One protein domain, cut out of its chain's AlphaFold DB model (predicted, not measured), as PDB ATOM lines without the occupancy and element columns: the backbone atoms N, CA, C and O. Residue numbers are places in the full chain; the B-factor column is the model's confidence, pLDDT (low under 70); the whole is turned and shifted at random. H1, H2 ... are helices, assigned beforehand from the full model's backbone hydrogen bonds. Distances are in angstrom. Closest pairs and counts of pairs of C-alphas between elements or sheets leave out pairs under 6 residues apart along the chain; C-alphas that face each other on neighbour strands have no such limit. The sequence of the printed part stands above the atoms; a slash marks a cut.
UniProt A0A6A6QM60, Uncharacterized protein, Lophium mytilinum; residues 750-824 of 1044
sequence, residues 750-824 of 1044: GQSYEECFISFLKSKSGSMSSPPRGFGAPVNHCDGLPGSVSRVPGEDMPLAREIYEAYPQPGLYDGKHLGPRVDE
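Overview. This is residues 750 to 824 of the 1044 residues of an uncharacterized protein of Lophium mytilinum (UniProt A0A6A6QM60). This model has little regular structure: two short helices, H1 and H2, sit side by side toward one end, and long loops make the rest. The link between them runs out to the far end around Ser 788 and folds back to H2. The printed part has 75 residues with two named helices, H1 then H2, and no named strand; its class is all helix, with 16 residues in named elements. It is compact, with a radius of gyration of the C-alphas of 12.5 A and spans of 37 by 26 by 17 A.

Along the chain. H1, residues 753 to 761, is 12.3 A long and begins at C-alpha 753 (-36.942, 62.846, 49.155). H2, residues 800 to 806, ends at C-alpha 806 (-47.356, 53.818, 49.634).

Arrangement. H1 and H2 touch, their closest C-alphas being those of Ile 758 and Ile 803, 5.4 A apart. They run the same way at a shallow tilt of 23 degrees. In both, every O i to N i+4 pair is within hydrogen-bond range.

Size, cuts and confidence. The two C-alphas farthest apart, of Lys 764 and Ser 788, are 39.3 A apart. The link from H1 to H2 is long, 38 residues. The printed part has no cut. Residues 750 to 752 and 823 to 824 have pLDDT under 70.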
ATOM      1  N   GLY A 750     -37.228  70.576  55.223       51.12
ATOM      2  CA  GLY A 750     -36.793  69.494  56.110       51.12
ATOM      3  C   GLY A 750     -37.426  68.115  55.872       51.12
ATOM      4  O   GLY A 750     -37.056  67.186  56.590       51.12
ATOM      5  N   GLN A 751     -38.322  67.944  54.888       61.97
ATOM      6  CA  GLN A 751     -38.699  66.598  54.430       61.97
ATOM      7  C   GLN A 751     -37.561  65.928  53.651       61.97
ATOM      8  O   GLN A 751     -36.789  66.596  52.958       61.97
ATOM      9  N   SER A 752     -37.476  64.600  53.731       67.31
ATOM     10  CA  SER A 752     -36.599  63.807  52.865       67.31
ATOM     11  C   SER A 752     -37.243  63.537  51.496       67.31
ATOM     12  O   SER A 752     -38.462  63.635  51.329       67.31
ATOM     13  N   TYR A 753     -36.434  63.180  50.493       70.31
ATOM     14  CA  TYR A 753     -36.942  62.846  49.155       70.31
ATOM     15  C   TYR A 753     -37.907  61.651  49.188       70.31
ATOM     16  O   TYR A 753     -38.881  61.614  48.440       70.31
ATOM     17  N   GLU A 754     -37.665  60.710  50.095       81.75
ATOM     18  CA  GLU A 754     -38.465  59.514  50.340       81.75
ATOM     19  C   GLU A 754     -39.820  59.862  50.978       81.75
ATOM     20  O   GLU A 754     -40.854  59.377  50.520       81.75
ATOM     21  N   GLU A 755     -39.850  60.774  51.957       78.38
ATOM     22  CA  GLU A 755     -41.090  61.302  52.552       78.38
ATOM     23  C   GLU A 755     -41.945  62.052  51.509       78.38
ATOM     24  O   GLU A 755     -43.170  61.883  51.455       78.38
ATOM     25  N   CYS A 756     -41.311  62.839  50.633       76.56
ATOM     26  CA  CYS A 756     -41.973  63.494  49.502       76.56
ATOM     27  C   CYS A 756     -42.516  62.476  48.485       76.56
ATOM     28  O   CYS A 756     -43.647  62.620  48.020       76.56
ATOM     29  N   PHE A 757     -41.759  61.420  48.173       82.56
ATOM     30  CA  PHE A 757     -42.174  60.376  47.234       82.56
ATOM     31  C   PHE A 757     -43.337  59.530  47.778       82.56
ATOM     32  O   PHE A 757     -44.324  59.327  47.076       82.56
ATOM     33  N   ILE A 758     -43.302  59.144  49.059       84.88
ATOM     34  CA  ILE A 758     -44.432  58.519  49.771       84.88
ATOM     35  C   ILE A 758     -45.686  59.405  49.701       84.88
ATOM     36  O   ILE A 758     -46.794  58.905  49.499       84.88
ATOM     37  N   SER A 759     -45.520  60.722  49.851       79.81
ATOM     38  CA  SER A 759     -46.623  61.687  49.774       79.81
ATOM     39  C   SER A 759     -47.172  61.834  48.346       79.81
ATOM     40  O   SER A 759     -48.378  62.000  48.170       79.81
ATOM     41  N   PHE A 760     -46.319  61.714  47.323       82.38
ATOM     42  CA  PHE A 760     -46.725  61.672  45.915       82.38
ATOM     43  C   PHE A 760     -47.487  60.387  45.567       82.38
ATOM     44  O   PHE A 760     -48.559  60.473  44.971       82.38
ATOM     45  N   LEU A 761     -47.001  59.210  45.973       83.69
ATOM     46  CA  LEU A 761     -47.664  57.927  45.692       83.69
ATOM     47  C   LEU A 761     -49.074  57.848  46.307       83.69
ATOM     48  O   LEU A 761     -49.990  57.314  45.687       83.69
ATOM     49  N   LYS A 762     -49.271  58.470  47.478       80.12
ATOM     50  CA  LYS A 762     -50.576  58.609  48.155       80.12
ATOM     51  C   LYS A 762     -51.494  59.686  47.548       80.12
ATOM     52  O   LYS A 762     -52.664  59.764  47.919       80.12
ATOM     53  N   SER A 763     -50.992  60.519  46.635       77.12
ATOM     54  CA  SER A 763     -51.779  61.565  45.972       77.12
ATOM     55  C   SER A 763     -52.671  61.011  44.856       77.12
ATOM     56  O   SER A 763     -52.479  59.899  44.359       77.12
ATOM     57  N   LYS A 764     -53.620  61.825  44.376       73.81
ATOM     58  CA  LYS A 764     -54.419  61.476  43.187       73.81
ATOM     59  C   LYS A 764     -53.529  61.276  41.950       73.81
ATOM     60  O   LYS A 764     -53.819  60.394  41.143       73.81
ATOM     61  N   SER A 765     -52.440  62.036  41.839       73.38
ATOM     62  CA  SER A 765     -51.436  61.938  40.771       73.38
ATOM     63  C   SER A 765     -50.671  60.600  40.810       73.38
ATOM     64  O   SER A 765     -50.357  60.047  39.760       73.38
ATOM     65  N   GLY A 766     -50.456  60.032  42.004       77.56
ATOM     66  CA  GLY A 766     -49.821  58.721  42.213       77.56
ATOM     67  C   GLY A 766     -50.756  57.506  42.111       77.56
ATOM     68  O   GLY A 766     -50.275  56.378  42.072       77.56
ATOM     69  N   SER A 767     -52.080  57.704  42.025       79.25
ATOM     70  CA  SER A 767     -53.117  56.649  42.151       79.25
ATOM     71  C   SER A 767     -52.997  55.433  41.208       79.25
ATOM     72  O   SER A 767     -53.548  54.366  41.497       79.25
ATOM     73  N   MET A 768     -52.263  55.568  40.100       81.50
ATOM     74  CA  MET A 768     -52.029  54.509  39.107       81.50
ATOM     75  C   MET A 768     -50.617  53.901  39.160       81.50
ATOM     76  O   MET A 768     -50.314  53.000  38.380       81.50
ATOM     77  N   SER A 769     -49.745  54.378  40.051       84.31
ATOM     78  CA  SER A 769     -48.369  53.892  40.180       84.31
ATOM     79  C   SER A 769     -48.308  52.518  40.854       84.31
ATOM     80  O   SER A 769     -48.980  52.271  41.855       84.31
ATOM     81  N   SER A 770     -47.433  51.648  40.345       88.50
ATOM     82  CA  SER A 770     -47.071  50.355  40.939       88.50
ATOM     83  C   SER A 770     -45.561  50.285  41.223       88.50
ATOM     84  O   SER A 770     -44.790  50.995  40.566       88.50
ATOM     85  N   PRO A 771     -45.107  49.445  42.176       91.12
ATOM     86  CA  PRO A 771     -43.686  49.292  42.466       91.12
ATOM     87  C   PRO A 771     -42.896  48.823  41.230       91.12
ATOM     88  O   PRO A 771     -43.386  47.963  40.489       91.12
ATOM     89  N   PRO A 772     -41.659  49.311  41.012       88.38
ATOM     90  CA  PRO A 772     -40.808  48.842  39.924       88.38
ATOM     91  C   PRO A 772     -40.633  47.321  39.958       88.38
ATOM     92  O   PRO A 772     -40.466  46.728  41.025       88.38
ATOM     93  N   ARG A 773     -40.636  46.670  38.790       85.56
ATOM     94  CA  ARG A 773     -40.474  45.212  38.705       85.56
ATOM     95  C   ARG A 773     -39.149  44.785  39.349       85.56
ATOM     96  O   ARG A 773     -38.086  45.211  38.909       85.56
ATOM     97  N   GLY A 774     -39.246  43.940  40.375       89.38
ATOM     98  CA  GLY A 774     -38.120  43.488  41.198       89.38
ATOM     99  C   GLY A 774     -37.989  44.197  42.550       89.38
ATOM    100  O   GLY A 774     -37.347  43.656  43.443       89.38
ATOM    101  N   PHE A 775     -38.622  45.355  42.762       93.44
ATOM    102  CA  PHE A 775     -38.583  46.051  44.054       93.44
ATOM    103  C   PHE A 775     -39.208  45.168  45.150       93.44
ATOM    104  O   PHE A 775     -40.347  44.716  45.020       93.44
ATOM    105  N   GLY A 776     -38.443  44.873  46.202       91.75
ATOM    106  CA  GLY A 776     -38.822  43.928  47.259       91.75
ATOM    107  C   GLY A 776     -38.775  42.440  46.882       91.75
ATOM    108  O   GLY A 776     -39.233  41.611  47.674       91.75
ATOM    109  N   ALA A 777     -38.236  42.074  45.713       94.94
ATOM    110  CA  ALA A 777     -38.099  40.680  45.291       94.94
ATOM    111  C   ALA A 777     -36.977  39.946  46.058       94.94
ATOM    112  O   ALA A 777     -35.910  40.524  46.278       94.94
ATOM    113  N   PRO A 778     -37.155  38.659  46.422       93.56
ATOM    114  CA  PRO A 778     -36.128  37.893  47.125       93.56
ATOM    115  C   PRO A 778     -34.809  37.797  46.344       93.56
ATOM    116  O   PRO A 778     -34.798  37.713  45.114       93.56
ATOM    117  N   VAL A 779     -33.687  37.704  47.062       89.69
ATOM    118  CA  VAL A 779     -32.382  37.380  46.461       89.69
ATOM    119  C   VAL A 779     -32.457  36.009  45.770       89.69
ATOM    120  O   VAL A 779     -33.002  35.057  46.327       89.69
ATOM    121  N   ASN A 780     -31.895  35.897  44.564       87.25
ATOM    122  CA  ASN A 780     -32.027  34.767  43.629       87.25
ATOM    123  C   ASN A 780     -33.432  34.542  43.029       87.25
ATOM    124  O   ASN A 780     -33.621  33.559  42.311       87.25
ATOM    125  N   HIS A 781     -34.413  35.424  43.256       91.38
ATOM    126  CA  HIS A 781     -35.666  35.383  42.495       91.38
ATOM    127  C   HIS A 781     -35.450  35.833  41.037       91.38
ATOM    128  O   HIS A 781     -34.482  36.525  40.734       91.38
ATOM    129  N   CYS A 782     -36.359  35.484  40.120       88.69
ATOM    130  CA  CYS A 782     -36.200  35.791  38.690       88.69
ATOM    131  C   CYS A 782     -36.293  37.291  38.336       88.69
ATOM    132  O   CYS A 782     -35.763  37.688  37.300       88.69
ATOM    133  N   ASP A 783     -36.896  38.112  39.206       86.31
ATOM    134  CA  ASP A 783     -36.816  39.586  39.160       86.31
ATOM    135  C   ASP A 783     -35.909  40.173  40.271       86.31
ATOM    136  O   ASP A 783     -35.871  41.388  40.458       86.31
ATOM    137  N   GLY A 784     -35.239  39.330  41.063       88.19
ATOM    138  CA  GLY A 784     -34.383  39.741  42.181       88.19
ATOM    139  C   GLY A 784     -32.913  39.902  41.784       88.19
ATOM    140  O   GLY A 784     -32.510  39.592  40.661       88.19
ATOM    141  N   LEU A 785     -32.074  40.358  42.722       84.25
ATOM    142  CA  LEU A 785     -30.620  40.358  42.512       84.25
ATOM    143  C   LEU A 785     -30.045  38.937  42.658       84.25
ATOM    144  O   LEU A 785     -30.543  38.153  43.473       84.25
ATOM    145  N   PRO A 786     -28.977  38.587  41.916       82.62
ATOM    146  CA  PRO A 786     -28.284  37.317  42.099       82.62
ATOM    147  C   PRO A 786     -27.603  37.246  43.474       82.62
ATOM    148  O   PRO A 786     -27.140  38.254  44.009       82.62
ATOM    149  N   GLY A 787     -27.483  36.033  44.021       78.19
ATOM    150  CA  GLY A 787     -26.966  35.764  45.368       78.19
ATOM    151  C   GLY A 787     -25.570  36.303  45.672       78.19
ATOM    152  O   GLY A 787     -25.257  36.517  46.833       78.19
ATOM    153  N   SER A 788     -24.757  36.594  44.657       73.25
ATOM    154  CA  SER A 788     -23.455  37.254  44.816       73.25
ATOM    155  C   SER A 788     -23.534  38.713  45.288       73.25
ATOM    156  O   SER A 788     -22.508  39.268  45.671       73.25
ATOM    157  N   VAL A 789     -24.715  39.344  45.252       75.81
ATOM    158  CA  VAL A 789     -24.929  40.728  45.715       75.81
ATOM    159  C   VAL A 789     -25.523  40.779  47.130       75.81
ATOM    160  O   VAL A 789     -25.375  41.795  47.803       75.81
ATOM    161  N   SER A 790     -26.157  39.695  47.600       84.19
ATOM    162  CA  SER A 790     -26.731  39.557  48.953       84.19
ATOM    163  C   SER A 790     -27.597  40.740  49.423       84.19
ATOM    164  O   SER A 790     -27.536  41.123  50.588       84.19
ATOM    165  N   ARG A 791     -28.389  41.326  48.513       86.56
ATOM    166  CA  ARG A 791     -29.308  42.449  48.776       86.56
ATOM    167  C   ARG A 791     -30.601  42.304  47.987       86.56
ATOM    168  O   ARG A 791     -30.599  41.764  46.878       86.56
ATOM    169  N   VAL A 792     -31.681  42.838  48.531       90.94
ATOM    170  CA  VAL A 792     -33.011  42.911  47.917       90.94
ATOM    171  C   VAL A 792     -33.153  44.253  47.179       90.94
ATOM    172  O   VAL A 792     -32.740  45.282  47.715       90.94
ATOM    173  N   PRO A 793     -33.718  44.310  45.953       88.50
ATOM    174  CA  PRO A 793     -33.871  45.582  45.246       88.50
ATOM    175  C   PRO A 793     -34.742  46.569  46.039       88.50
ATOM    176  O   PRO A 793     -35.919  46.296  46.279       88.50
ATOM    177  N   GLY A 794     -34.163  47.712  46.417       86.81
ATOM    178  CA  GLY A 794     -34.816  48.764  47.204       86.81
ATOM    179  C   GLY A 794     -34.535  48.725  48.711       86.81
ATOM    180  O   GLY A 794     -34.839  49.700  49.384       86.81
ATOM    181  N   GLU A 795     -33.930  47.657  49.240       89.50
ATOM    182  CA  GLU A 795     -33.600  47.484  50.671       89.50
ATOM    183  C   GLU A 795     -32.630  48.547  51.216       89.50
ATOM    184  O   GLU A 795     -32.629  48.840  52.408       89.50
ATOM    185  N   ASP A 796     -31.817  49.151  50.347       83.44
ATOM    186  CA  ASP A 796     -30.874  50.217  50.685       83.44
ATOM    187  C   ASP A 796     -31.466  51.638  50.612       83.44
ATOM    188  O   ASP A 796     -30.750  52.612  50.859       83.44
ATOM    189  N   MET A 797     -32.768  51.782  50.336       81.88
ATOM    190  CA  MET A 797     -33.466  53.067  50.435       81.88
ATOM    191  C   MET A 797     -33.912  53.362  51.879       81.88
ATOM    192  O   MET A 797     -34.496  52.495  52.533       81.88
ATOM    193  N   PRO A 798     -33.755  54.603  52.378       76.56
ATOM    194  CA  PRO A 798     -34.503  55.054  53.546       76.56
ATOM    195  C   PRO A 798     -36.006  54.864  53.309       76.56
ATOM    196  O   PRO A 798     -36.501  55.128  52.216       76.56
ATOM    197  N   LEU A 799     -36.737  54.411  54.329       86.31
ATOM    198  CA  LEU A 799     -38.185  54.175  54.245       86.31
ATOM    199  C   LEU A 799     -38.612  53.202  53.115       86.31
ATOM    200  O   LEU A 799     -39.708  53.320  52.567       86.31
ATOM    201  N   ALA A 800     -37.758  52.242  52.731       89.25
ATOM    202  CA  ALA A 800     -38.018  51.294  51.639       89.25
ATOM    203  C   ALA A 800     -39.362  50.555  51.761       89.25
ATOM    204  O   ALA A 800     -40.088  50.389  50.773       89.25
ATOM    205  N   ARG A 801     -39.705  50.124  52.981       92.06
ATOM    206  CA  ARG A 801     -40.948  49.412  53.296       92.06
ATOM    207  C   ARG A 801     -42.166  50.328  53.145       92.06
ATOM    208  O   ARG A 801     -43.171  49.922  52.567       92.06
ATOM    209  N   GLU A 802     -42.063  51.565  53.612       92.06
ATOM    210  CA  GLU A 802     -43.109  52.583  53.561       92.06
ATOM    211  C   GLU A 802     -43.316  53.123  52.142       92.06
ATOM    212  O   GLU A 802     -44.455  53.385  51.763       92.06
ATOM    213  N   ILE A 803     -42.251  53.241  51.338       91.12
ATOM    214  CA  ILE A 803     -42.329  53.508  49.894       91.12
ATOM    215  C   ILE A 803     -43.118  52.387  49.212       91.12
ATOM    216  O   ILE A 803     -44.039  52.673  48.450       91.12
ATOM    217  N   TYR A 804     -42.798  51.121  49.504       93.38
ATOM    218  CA  TYR A 804     -43.485  49.976  48.904       93.38
ATOM    219  C   TYR A 804     -44.983  49.955  49.225       93.38
ATOM    220  O   TYR A 804     -45.807  49.762  48.336       93.38
ATOM    221  N   GLU A 805     -45.336  50.203  50.486       90.56
ATOM    222  CA  GLU A 805     -46.723  50.255  50.962       90.56
ATOM    223  C   GLU A 805     -47.461  51.556  50.600       90.56
ATOM    224  O   GLU A 805     -48.682  51.621  50.738       90.56
ATOM    225  N   ALA A 806     -46.751  52.594  50.147       90.25
ATOM    226  CA  ALA A 806     -47.356  53.818  49.634       90.25
ATOM    227  C   ALA A 806     -47.833  53.685  48.181       90.25
ATOM    228  O   ALA A 806     -48.658  54.496  47.763       90.25
ATOM    229  N   TYR A 807     -47.355  52.688  47.422       91.81
ATOM    230  CA  TYR A 807     -47.863  52.423  46.078       91.81
ATOM    231  C   TYR A 807     -49.330  51.950  46.134       91.81
ATOM    232  O   TYR A 807     -49.622  50.932  46.763       91.81
ATOM    233  N   PRO A 808     -50.260  52.643  45.454       85.62
ATOM    234  CA  PRO A 808     -51.685  52.313  45.496       85.62
ATOM    235  C   PRO A 808     -52.046  51.066  44.677       85.62
ATOM    236  O   PRO A 808     -53.082  50.452  44.926       85.62
ATOM    237  N   GLN A 809     -51.203  50.670  43.717       88.75
ATOM    238  CA  GLN A 809     -51.309  49.383  43.031       88.75
ATOM    239  C   GLN A 809     -50.370  48.363  43.700       88.75
ATOM    240  O   GLN A 809     -49.178  48.655  43.839       88.75
ATOM    241  N   PRO A 810     -50.844  47.160  44.080       81.00
ATOM    242  CA  PRO A 810     -49.991  46.149  44.697       81.00
ATOM    243  C   PRO A 810     -48.898  45.686  43.725       81.00
ATOM    244  O   PRO A 810     -49.158  45.411  42.552       81.00
ATOM    245  N   GLY A 811     -47.663  45.582  44.219       83.81
ATOM    246  CA  GLY A 811     -46.558  45.008  43.454       83.81
ATOM    247  C   GLY A 811     -46.645  43.484  43.328       83.81
ATOM    248  O   GLY A 811     -47.467  42.825  43.960       83.81
ATOM    249  N   LEU A 812     -45.736  42.905  42.538       85.50
ATOM    250  CA  LEU A 812     -45.619  41.448  42.340       85.50
ATOM    251  C   LEU A 812     -45.138  40.679  43.592       85.50
ATOM    252  O   LEU A 812     -45.070  39.452  43.572       85.50
ATOM    253  N   TYR A 813     -44.789  41.395  44.663       89.81
ATOM    254  CA  TYR A 813     -44.217  40.869  45.901       89.81
ATOM    255  C   TYR A 813     -44.989  41.406  47.119       89.81
ATOM    256  O   TYR A 813     -45.705  42.403  47.037       89.81
ATOM    257  N   ASP A 814     -44.813  40.796  48.288       86.88
ATOM    258  CA  ASP A 814     -45.345  41.313  49.563       86.88
ATOM    259  C   ASP A 814     -44.400  42.327  50.245       86.88
ATOM    260  O   ASP A 814     -44.686  42.837  51.333       86.88
ATOM    261  N   GLY A 815     -43.249  42.604  49.617       87.00
ATOM    262  CA  GLY A 815     -42.216  43.520  50.095       87.00
ATOM    263  C   GLY A 815     -41.562  43.110  51.419       87.00
ATOM    264  O   GLY A 815     -40.870  43.932  52.015       87.00
ATOM    265  N   LYS A 816     -41.801  41.897  51.951       89.94
ATOM    266  CA  LYS A 816     -41.332  41.490  53.301       89.94
ATOM    267  C   LYS A 816     -39.808  41.441  53.440       89.94
ATOM    268  O   LYS A 816     -39.281  41.320  54.538       89.94
ATOM    269  N   HIS A 817     -39.120  41.498  52.306       89.31
ATOM    270  CA  HIS A 817     -37.674  41.456  52.177       89.31
ATOM    271  C   HIS A 817     -37.021  42.855  52.176       89.31
ATOM    272  O   HIS A 817     -35.805  42.940  52.094       89.31
ATOM    273  N   LEU A 818     -37.799  43.939  52.295       89.06
ATOM    274  CA  LEU A 818     -37.319  45.331  52.379       89.06
ATOM    275  C   LEU A 818     -36.992  45.783  53.818       89.06
ATOM    276  O   LEU A 818     -36.964  46.978  54.101       89.06
ATOM    277  N   GLY A 819     -36.810  44.832  54.736       85.94
ATOM    278  CA  GLY A 819     -36.707  45.096  56.171       85.94
ATOM    279  C   GLY A 819     -38.060  45.344  56.864       85.94
ATOM    280  O   GLY A 819     -39.123  45.283  56.231       85.94
ATOM    281  N   PRO A 820     -38.042  45.573  58.191       87.00
ATOM    282  CA  PRO A 820     -39.212  46.034  58.933       87.00
ATOM    283  C   PRO A 820     -39.584  47.466  58.521       87.00
ATOM    284  O   PRO A 820     -38.796  48.166  57.885       87.00
ATOM    285  N   ARG A 821     -40.767  47.929  58.942       82.75
ATOM    286  CA  ARG A 821     -41.029  49.373  58.963       82.75
ATOM    287  C   ARG A 821     -40.026  50.071  59.879       82.75
ATOM    288  O   ARG A 821     -39.621  49.511  60.900       82.75
ATOM    289  N   VAL A 822     -39.675  51.304  59.545       79.31
ATOM    290  CA  VAL A 822     -38.987  52.199  60.471       79.31
ATOM    291  C   VAL A 822     -40.035  52.698  61.465       79.31
ATOM    292  O   VAL A 822     -40.820  53.584  61.131       79.31
ATOM    293  N   ASP A 823     -40.066  52.118  62.671       65.56
ATOM    294  CA  ASP A 823     -40.884  52.615  63.788       65.56
ATOM    295  C   ASP A 823     -40.649  54.119  63.937       65.56
ATOM    296  O   ASP A 823     -39.540  54.506  64.306       65.56
ATOM    297  N   GLU A 824     -41.652  54.950  63.607       53.09
ATOM    298  CA  GLU A 824     -41.469  56.395  63.429       53.09
ATOM    299  C   GLU A 824     -40.715  57.001  64.626       53.09
ATOM    300  O   GLU A 824     -41.316  57.233  65.687       53.09
TER     301      GLU A 824